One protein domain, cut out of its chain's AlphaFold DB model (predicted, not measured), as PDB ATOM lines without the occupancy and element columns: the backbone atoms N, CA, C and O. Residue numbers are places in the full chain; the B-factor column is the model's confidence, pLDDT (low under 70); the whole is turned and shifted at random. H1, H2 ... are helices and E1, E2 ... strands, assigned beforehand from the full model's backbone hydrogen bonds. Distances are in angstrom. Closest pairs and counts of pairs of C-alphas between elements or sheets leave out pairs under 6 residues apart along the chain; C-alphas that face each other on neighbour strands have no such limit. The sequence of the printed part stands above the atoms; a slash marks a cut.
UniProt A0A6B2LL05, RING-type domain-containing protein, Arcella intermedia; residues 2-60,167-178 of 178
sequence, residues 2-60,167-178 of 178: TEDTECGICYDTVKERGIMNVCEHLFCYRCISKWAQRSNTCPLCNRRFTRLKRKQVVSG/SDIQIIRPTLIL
ATOM      1  N   THR A   2     169.197  23.539 -32.819       40.56
ATOM      2  CA  THR A   2     168.190  22.517 -33.145       40.56
ATOM      3  C   THR A   2     167.218  22.424 -31.987       40.56
ATOM      4  O   THR A   2     167.633  22.383 -30.835       40.56
ATOM      5  N   GLU A   3     165.944  22.474 -32.329       51.41
ATOM      6  CA  GLU A   3     164.789  22.608 -31.455       51.41
ATOM      7  C   GLU A   3     164.747  21.523 -30.364       51.41
ATOM      8  O   GLU A   3     164.610  20.335 -30.649       51.41
ATOM      9  N   ASP A   4     164.804  21.941 -29.094       65.06
ATOM     10  CA  ASP A   4     164.743  21.091 -27.890       65.06
ATOM     11  C   ASP A   4     163.343  20.483 -27.642       65.06
ATOM     12  O   ASP A   4     162.843  20.423 -26.515       65.06
ATOM     13  N   THR A   5     162.655  20.061 -28.705       80.69
ATOM     14  CA  THR A   5     161.285  19.534 -28.643       80.69
ATOM     15  C   THR A   5     161.076  18.254 -29.445       80.69
ATOM     16  O   THR A   5     159.971  17.718 -29.428       80.69
ATOM     17  N   GLU A   6     162.104  17.716 -30.104       90.56
ATOM     18  CA  GLU A   6     161.990  16.481 -30.886       90.56
ATOM     19  C   GLU A   6     162.226  15.214 -30.049       90.56
ATOM     20  O   GLU A   6     163.047  15.154 -29.132       90.56
ATOM     21  N   CYS A   7     161.478  14.159 -30.363       92.75
ATOM     22  CA  CYS A   7     161.583  12.864 -29.702       92.75
ATOM     23  C   CYS A   7     162.725  12.030 -30.292       92.75
ATOM     24  O   CYS A   7     162.643  11.619 -31.445       92.75
ATOM     25  N   GLY A   8     163.698  11.599 -29.484       90.50
ATOM     26  CA  GLY A   8     164.809  10.746 -29.946       90.50
ATOM     27  C   GLY A   8     164.447   9.303 -30.352       90.50
ATOM     28  O   GLY A   8     165.340   8.482 -30.523       90.50
ATOM     29  N   ILE A   9     163.154   8.954 -30.439       93.38
ATOM     30  CA  ILE A   9     162.666   7.640 -30.908       93.38
ATOM     31  C   ILE A   9     161.832   7.781 -32.185       93.38
ATOM     32  O   ILE A   9     162.004   6.992 -33.109       93.38
ATOM     33  N   CYS A  10     160.886   8.727 -32.221       94.06
ATOM     34  CA  CYS A  10     159.999   8.914 -33.376       94.06
ATOM     35  C   CYS A  10     160.327  10.150 -34.217       94.06
ATOM     36  O   CYS A  10     159.717  10.307 -35.263       94.06
ATOM     37  N   TYR A  11     161.266  10.992 -33.773       92.12
ATOM     38  CA  TYR A  11     161.690  12.227 -34.440       92.12
ATOM     39  C   TYR A  11     160.552  13.237 -34.690       92.12
ATOM     40  O   TYR A  11     160.670  14.116 -35.527       92.12
ATOM     41  N   ASP A  12     159.453  13.124 -33.934       90.62
ATOM     42  CA  ASP A  12     158.335  14.075 -33.938       90.62
ATOM     43  C   ASP A  12     158.395  15.001 -32.714       90.62
ATOM     44  O   ASP A  12     159.018  14.674 -31.697       90.62
ATOM     45  N   THR A  13     157.639  16.100 -32.758       90.44
ATOM     46  CA  THR A  13     157.445  17.015 -31.625       90.44
ATOM     47  C   THR A  13     156.853  16.310 -30.394       90.44
ATOM     48  O   THR A  13     155.797  15.664 -30.445       90.44
ATOM     49  N   VAL A  14     157.501  16.486 -29.244       90.50
ATOM     50  CA  VAL A  14     157.116  15.915 -27.950       90.50
ATOM     51  C   VAL A  14     155.962  16.709 -27.338       90.50
ATOM     52  O   VAL A  14     156.146  17.803 -26.816       90.50
ATOM     53  N   LYS A  15     154.758  16.124 -27.345       86.94
ATOM     54  CA  LYS A  15     153.573  16.681 -26.653       86.94
ATOM     55  C   LYS A  15     153.511  16.287 -25.176       86.94
ATOM     56  O   LYS A  15     153.222  17.094 -24.303       86.94
ATOM     57  N   GLU A  16     153.808  15.019 -24.906       89.62
ATOM     58  CA  GLU A  16     153.889  14.453 -23.562       89.62
ATOM     59  C   GLU A  16     155.299  13.924 -23.359       89.62
ATOM     60  O   GLU A  16     155.685  12.944 -24.002       89.62
ATOM     61  N   ARG A  17     156.073  14.546 -22.472       91.81
ATOM     62  CA  ARG A  17     157.438  14.117 -22.180       91.81
ATOM     63  C   ARG A  17     157.421  12.939 -21.213       91.81
ATOM     64  O   ARG A  17     156.761  12.978 -20.175       91.81
ATOM     65  N   GLY A  18     158.168  11.893 -21.548       92.75
ATOM     66  CA  GLY A  18     158.505  10.825 -20.612       92.75
ATOM     67  C   GLY A  18     159.777  11.174 -19.843       92.75
ATOM     68  O   GLY A  18     160.838  11.286 -20.451       92.75
ATOM     69  N   ILE A  19     159.675  11.348 -18.528       91.56
ATOM     70  CA  ILE A  19     160.809  11.674 -17.655       91.56
ATOM     71  C   ILE A  19     161.321  10.392 -17.006       91.56
ATOM     72  O   ILE A  19     160.572   9.692 -16.324       91.56
ATOM     73  N   MET A  20     162.606  10.100 -17.198       92.31
ATOM     74  CA  MET A  20     163.291   8.984 -16.548       92.31
ATOM     75  C   MET A  20     164.110   9.486 -15.361       92.31
ATOM     76  O   MET A  20     164.629  10.597 -15.378       92.31
ATOM     77  N   ASN A  21     164.317   8.633 -14.361       91.06
ATOM     78  CA  ASN A  21     165.071   8.990 -13.154       91.06
ATOM     79  C   ASN A  21     166.605   9.054 -13.326       91.06
ATOM     80  O   ASN A  21     167.300   9.249 -12.336       91.06
ATOM     81  N   VAL A  22     167.144   8.829 -14.531       90.62
ATOM     82  CA  VAL A  22     168.598   8.645 -14.746       90.62
ATOM     83  C   VAL A  22     169.232   9.575 -15.775       90.62
ATOM     84  O   VAL A  22     170.459   9.655 -15.841       90.62
ATOM     85  N   CYS A  23     168.432  10.219 -16.627       92.94
ATOM     86  CA  CYS A  23     168.904  11.163 -17.640       92.94
ATOM     87  C   CYS A  23     167.750  12.026 -18.164       92.94
ATOM     88  O   CYS A  23     166.585  11.654 -18.033       92.94
ATOM     89  N   GLU A  24     168.092  13.137 -18.814       90.88
ATOM     90  CA  GLU A  24     167.139  14.157 -19.271       90.88
ATOM     91  C   GLU A  24     166.835  14.097 -20.776       90.88
ATOM     92  O   GLU A  24     166.237  15.015 -21.331       90.88
ATOM     93  N   HIS A  25     167.202  13.007 -21.448       92.81
ATOM     94  CA  HIS A  25     166.919  12.817 -22.871       92.81
ATOM     95  C   HIS A  25     165.422  12.952 -23.205       92.81
ATOM     96  O   HIS A  25     164.553  12.502 -22.452       92.81
ATOM     97  N   LEU A  26     165.128  13.568 -24.352       92.56
ATOM     98  CA  LEU A  26     163.775  13.925 -24.773       92.56
ATOM     99  C   LEU A  26     163.099  12.790 -25.547       92.56
ATOM    100  O   LEU A  26     163.523  12.403 -26.636       92.56
ATOM    101  N   PHE A  27     162.000  12.282 -24.991       93.94
ATOM    102  CA  PHE A  27     161.148  11.293 -25.641       93.94
ATOM    103  C   PHE A  27     159.674  11.558 -25.349       93.94
ATOM    104  O   PHE A  27     159.303  11.969 -24.246       93.94
ATOM    105  N   CYS A  28     158.815  11.201 -26.303       93.94
ATOM    106  CA  CYS A  28     157.390  11.043 -26.053       93.94
ATOM    107  C   CYS A  28     157.165   9.965 -24.985       93.94
ATOM    108  O   CYS A  28     157.717   8.864 -25.096       93.94
ATOM    109  N   TYR A  29     156.286  10.220 -24.014       93.69
ATOM    110  CA  TYR A  29     155.933   9.266 -22.957       93.69
ATOM    111  C   TYR A  29     155.527   7.903 -23.532       93.69
ATOM    112  O   TYR A  29     156.018   6.860 -23.106       93.69
ATOM    113  N   ARG A  30     154.698   7.903 -24.582       93.44
ATOM    114  CA  ARG A  30     154.277   6.673 -25.272       93.44
ATOM    115  C   ARG A  30     155.441   5.916 -25.916       93.44
ATOM    116  O   ARG A  30     155.411   4.689 -25.938       93.44
ATOM    117  N   CYS A  31     156.438   6.619 -26.452       95.12
ATOM    118  CA  CYS A  31     157.585   5.986 -27.103       95.12
ATOM    119  C   CYS A  31     158.481   5.304 -26.071       95.12
ATOM    120  O   CYS A  31     158.755   4.111 -26.192       95.12
ATOM    121  N   ILE A  32     158.863   6.027 -25.016       94.62
ATOM    122  CA  ILE A  32     159.729   5.466 -23.976       94.62
ATOM    123  C   ILE A  32     159.005   4.416 -23.117       94.62
ATOM    124  O   ILE A  32     159.621   3.437 -22.711       94.62
ATOM    125  N   SER A  33     157.687   4.528 -22.920       92.75
ATOM    126  CA  SER A  33     156.887   3.500 -22.235       92.75
ATOM    127  C   SER A  33     156.833   2.187 -23.033       92.75
ATOM    128  O   SER A  33     157.025   1.112 -22.470       92.75
ATOM    129  N   LYS A  34     156.667   2.245 -24.364       93.12
ATOM    130  CA  LYS A  34     156.762   1.051 -25.231       93.12
ATOM    131  C   LYS A  34     158.156   0.432 -25.230       93.12
ATOM    132  O   LYS A  34     158.284  -0.789 -25.317       93.12
ATOM    133  N   TRP A  35     159.188   1.267 -25.167       94.00
ATOM    134  CA  TRP A  35     160.567   0.810 -25.055       94.00
ATOM    135  C   TRP A  35     160.805   0.080 -23.729       94.00
ATOM    136  O   TRP A  35     161.319  -1.037 -23.736       94.00
ATOM    137  N   ALA A  36     160.320   0.652 -22.621       91.31
ATOM    138  CA  ALA A  36     160.446   0.102 -21.272       91.31
ATOM    139  C   ALA A  36     159.865  -1.315 -21.111       91.31
ATOM    140  O   ALA A  36     160.304  -2.057 -20.239       91.31
ATOM    141  N   GLN A  37     158.915  -1.714 -21.964       88.75
ATOM    142  CA  GLN A  37     158.376  -3.081 -21.998       88.75
ATOM    143  C   GLN A  37     159.398  -4.123 -22.480       88.75
ATOM    144  O   GLN A  37     159.275  -5.299 -22.151       88.75
ATOM    145  N   ARG A  38     160.381  -3.709 -23.291       87.75
ATOM    146  CA  ARG A  38     161.414  -4.586 -23.870       87.75
ATOM    147  C   ARG A  38     162.776  -4.390 -23.215       87.75
ATOM    148  O   ARG A  38     163.495  -5.359 -23.013       87.75
ATOM    149  N   SER A  39     163.132  -3.147 -22.905       88.50
ATOM    150  CA  SER A  39     164.404  -2.799 -22.283       88.50
ATOM    151  C   SER A  39     164.229  -1.663 -21.288       88.50
ATOM    152  O   SER A  39     163.632  -0.635 -21.595       88.50
ATOM    153  N   ASN A  40     164.830  -1.814 -20.111       90.19
ATOM    154  CA  ASN A  40     164.876  -0.775 -19.089       90.19
ATOM    155  C   ASN A  40     166.087   0.163 -19.239       90.19
ATOM    156  O   ASN A  40     166.513   0.754 -18.254       90.19
ATOM    157  N   THR A  41     166.671   0.294 -20.434       93.94
ATOM    158  CA  THR A  41     167.801   1.202 -20.709       93.94
ATOM    159  C   THR A  41     167.381   2.409 -21.542       93.94
ATOM    160  O   THR A  41     166.521   2.298 -22.406       93.94
ATOM    161  N   CYS A  42     167.970   3.581 -21.314       93.81
ATOM    162  CA  CYS A  42     167.736   4.754 -22.156       93.81
ATOM    163  C   CYS A  42     168.261   4.506 -23.589       93.81
ATOM    164  O   CYS A  42     169.428   4.140 -23.721       93.81
ATOM    165  N   PRO A  43     167.484   4.776 -24.656       93.62
ATOM    166  CA  PRO A  43     167.933   4.561 -26.037       93.62
ATOM    167  C   PRO A  43     169.166   5.371 -26.460       93.62
ATOM    168  O   PRO A  43     169.908   4.926 -27.325       93.62
ATOM    169  N   LEU A  44     169.393   6.549 -25.864       92.06
ATOM    170  CA  LEU A  44     170.478   7.452 -26.273       92.06
ATOM    171  C   LEU A  44     171.767   7.263 -25.470       92.06
ATOM    172  O   LEU A  44     172.854   7.423 -26.010       92.06
ATOM    173  N   CYS A  45     171.674   6.916 -24.184       93.62
ATOM    174  CA  CYS A  45     172.854   6.791 -23.317       93.62
ATOM    175  C   CYS A  45     173.000   5.433 -22.631       93.62
ATOM    176  O   CYS A  45     173.886   5.262 -21.796       93.62
ATOM    177  N   ASN A  46     172.110   4.487 -22.928       92.62
ATOM    178  CA  ASN A  46     172.102   3.116 -22.422       92.62
ATOM    179  C   ASN A  46     172.059   2.963 -20.884       92.62
ATOM    180  O   ASN A  46     172.260   1.873 -20.349       92.62
ATOM    181  N   ARG A  47     171.757   4.039 -20.146       91.38
ATOM    182  CA  ARG A  47     171.602   3.999 -18.684       91.38
ATOM    183  C   ARG A  47     170.315   3.281 -18.293       91.38
ATOM    184  O   ARG A  47     169.255   3.583 -18.838       91.38
ATOM    185  N   ARG A  48     170.398   2.360 -17.329       92.12
ATOM    186  CA  ARG A  48     169.235   1.631 -16.801       92.12
ATOM    187  C   ARG A  48     168.353   2.555 -15.962       92.12
ATOM    188  O   ARG A  48     168.860   3.159 -15.027       92.12
ATOM    189  N   PHE A  49     167.062   2.636 -16.262       92.19
ATOM    190  CA  PHE A  49     166.071   3.398 -15.502       92.19
ATOM    191  C   PHE A  49     165.030   2.468 -14.869       92.19
ATOM    192  O   PHE A  49     164.761   1.376 -15.366       92.19
ATOM    193  N   THR A  50     164.450   2.902 -13.752       90.94
ATOM    194  CA  THR A  50     163.475   2.114 -12.970       90.94
ATOM    195  C   THR A  50     162.147   2.837 -12.789       90.94
ATOM    196  O   THR A  50     161.148   2.215 -12.431       90.94
ATOM    197  N   ARG A  51     162.115   4.147 -13.051       90.56
ATOM    198  CA  ARG A  51     160.929   4.992 -12.911       90.56
ATOM    199  C   ARG A  51     160.737   5.805 -14.183       90.56
ATOM    200  O   ARG A  51     161.694   6.385 -14.699       90.56
ATOM    201  N   LEU A  52     159.496   5.857 -14.651       91.94
ATOM    202  CA  LEU A  52     159.075   6.671 -15.783       91.94
ATOM    203  C   LEU A  52     157.867   7.520 -15.373       91.94
ATOM    204  O   LEU A  52     156.842   6.970 -14.977       91.94
ATOM    205  N   LYS A  53     157.978   8.845 -15.488       91.75
ATOM    206  CA  LYS A  53     156.895   9.802 -15.207       91.75
ATOM    207  C   LYS A  53     156.399  10.463 -16.492       91.75
ATOM    208  O   LYS A  53     157.163  10.601 -17.453       91.75
ATOM    209  N   ARG A  54     155.135  10.884 -16.522       91.81
ATOM    210  CA  ARG A  54     154.567  11.690 -17.615       91.81
ATOM    211  C   ARG A  54     154.596  13.170 -17.231       91.81
ATOM    212  O   ARG A  54     154.180  13.509 -16.135       91.81
ATOM    213  N   LYS A  55     155.032  14.044 -18.143       88.44
ATOM    214  CA  LYS A  55     154.904  15.504 -18.009       88.44
ATOM    215  C   LYS A  55     154.263  16.086 -19.266       88.44
ATOM    216  O   LYS A  55     154.747  15.845 -20.373       88.44
ATOM    217  N   GLN A  56     153.168  16.824 -19.105       82.62
ATOM    218  CA  GLN A  56     152.523  17.538 -20.210       82.62
ATOM    219  C   GLN A  56     153.394  18.732 -20.609       82.62
ATOM    220  O   GLN A  56     153.791  19.525 -19.756       82.62
ATOM    221  N   VAL A  57     153.709  18.861 -21.898       78.38
ATOM    222  CA  VAL A  57     154.383  20.048 -22.433       78.38
ATOM    223  C   VAL A  57     153.277  20.953 -22.961       78.38
ATOM    224  O   VAL A  57     152.817  20.792 -24.090       78.38
ATOM    225  N   VAL A  58     152.762  21.840 -22.106       68.25
ATOM    226  CA  VAL A  58     151.678  22.766 -22.468       68.25
ATOM    227  C   VAL A  58     152.165  23.766 -23.521       68.25
ATOM    228  O   VAL A  58     152.680  24.834 -23.219       68.25
ATOM    229  N   SER A  59     152.002  23.400 -24.786       59.03
ATOM    230  CA  SER A  59     151.987  24.327 -25.917       59.03
ATOM    231  C   SER A  59     150.516  24.590 -26.242       59.03
ATOM    232  O   SER A  59     149.724  23.653 -26.308       59.03
ATOM    233  N   GLY A  60     150.127  25.864 -26.299       53.06
ATOM    234  CA  GLY A  60     148.734  26.319 -26.263       53.06
ATOM    235  C   GLY A  60     147.745  25.520 -27.125       53.06
ATOM    236  O   GLY A  60     148.002  25.234 -28.287       53.06
ATOM    237  N   SER A 167     151.126  10.871  -8.826       60.41
ATOM    238  CA  SER A 167     150.061   9.945  -9.253       60.41
ATOM    239  C   SER A 167     150.329   9.230 -10.592       60.41
ATOM    240  O   SER A 167     149.714   8.202 -10.868       60.41
ATOM    241  N   ASP A 168     151.303   9.696 -11.382       68.88
ATOM    242  CA  ASP A 168     151.589   9.209 -12.743       68.88
ATOM    243  C   ASP A 168     152.969   8.518 -12.895       68.88
ATOM    244  O   ASP A 168     153.548   8.475 -13.992       68.88
ATOM    245  N   ILE A 169     153.532   7.953 -11.816       79.75
ATOM    246  CA  ILE A 169     154.785   7.177 -11.901       79.75
ATOM    247  C   ILE A 169     154.524   5.736 -12.332       79.75
ATOM    248  O   ILE A 169     153.889   4.952 -11.629       79.75
ATOM    249  N   GLN A 170     155.159   5.327 -13.425       78.31
ATOM    250  CA  GLN A 170     155.314   3.919 -13.771       78.31
ATOM    251  C   GLN A 170     156.614   3.354 -13.184       78.31
ATOM    252  O   GLN A 170     157.707   3.851 -13.473       78.31
ATOM    253  N   ILE A 171     156.502   2.285 -12.389       82.81
ATOM    254  CA  ILE A 171     157.643   1.487 -11.919       82.81
ATOM    255  C   ILE A 171     157.957   0.409 -12.961       82.81
ATOM    256  O   ILE A 171     157.144  -0.484 -13.208       82.81
ATOM    257  N   ILE A 172     159.144   0.483 -13.563       82.69
ATOM    258  CA  ILE A 172     159.603  -0.476 -14.572       82.69
ATOM    259  C   ILE A 172     160.259  -1.654 -13.855       82.69
ATOM    260  O   ILE A 172     161.346  -1.528 -13.288       82.69
ATOM    261  N   ARG A 173     159.590  -2.811 -13.864       72.81
ATOM    262  CA  ARG A 173     160.156  -4.049 -13.319       72.81
ATOM    263  C   ARG A 173     161.143  -4.640 -14.330       72.81
ATOM    264  O   ARG A 173     160.802  -4.712 -15.509       72.81
ATOM    265  N   PRO A 174     162.350  -5.052 -13.909       61.59
ATOM    266  CA  PRO A 174     163.278  -5.722 -14.806       61.59
ATOM    267  C   PRO A 174     162.649  -7.030 -15.289       61.59
ATOM    268  O   PRO A 174     162.231  -7.859 -14.482       61.59
ATOM    269  N   THR A 175     162.577  -7.212 -16.606       56.56
ATOM    270  CA  THR A 175     162.221  -8.499 -17.197       56.56
ATOM    271  C   THR A 175     163.314  -9.491 -16.807       56.56
ATOM    272  O   THR A 175     164.451  -9.369 -17.264       56.56
ATOM    273  N   LEU A 176     162.998 -10.427 -15.908       50.00
ATOM    274  CA  LEU A 176     163.864 -11.566 -15.622       50.00
ATOM    275  C   LEU A 176     163.923 -12.398 -16.903       50.00
ATOM    276  O   LEU A 176     162.939 -13.026 -17.287       50.00
ATOM    277  N   ILE A 177     165.053 -12.332 -17.602       50.66
ATOM    278  CA  ILE A 177     165.367 -13.281 -18.665       50.66
ATOM    279  C   ILE A 177     165.798 -14.551 -17.924       50.66
ATOM    280  O   ILE A 177     166.900 -14.584 -17.378       50.66
ATOM    281  N   LEU A 178     164.868 -15.502 -17.790       41.34
ATOM    282  CA  LEU A 178     165.120 -16.851 -17.271       41.34
ATOM    283  C   LEU A 178     165.811 -17.710 -18.333       41.34
ATOM    284  O   LEU A 178     165.444 -17.562 -19.523       41.34
TER     285      LEU A 178
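This is residues 2 to 60 and 167 to 178 of the 178 residues of the protein "RING-type domain-containing protein" of Arcella intermedia (UniProt A0A6B2LL05). With little regular structure, this is a small three-stranded sheet with one short helix over E1 and E2, and long loops. The printed part has 71 residues, 22 of them in named elements, in the order E1, H1, E2, E3; the class is mixed. The sheet, E1 - E2 - E3, is antiparallel. The whole is compact, with a radius of gyration of the C-alphas of 12.2 A, yet elongated, spanning 46 by 28 by 18 A.

E1, residues 16 to 20, begins at C-alpha (153.889, 14.453, -23.562) and is 12.9 A long. H1, residues 29 to 36, measures 10.4 A; E2, residues 51 to 56, 16.8 A; E3, residues 169 to 171, 6.4 A, ending at C-alpha (157.643, 1.487, -11.919).

E1 and E2 are antiparallel neighbours, with N 17 and O 55 within hydrogen-bond range at 2.8 A. E2 and E3 are antiparallel neighbours, with N 170 and O 52 within hydrogen-bond range at 2.8 A. E1 and E3 are apart. H1 is on the sheet at a height of 8.9 A, along the strands, at 10 degrees to E1 on the local plane; the closest C-alphas of H1 and E1 are Tyr 29 and Gly 18, 3.8 A. In H1 every O i to N i+4 pair is within hydrogen-bond range.

Residues 61 to 166 are not printed; C-alphas 60 and 167 are 23.6 A apart. The link H1 to E2 is long. Residues 2 to 4, 58 to 60, 167 to 168 and 174 to 178 have pLDDT under 70.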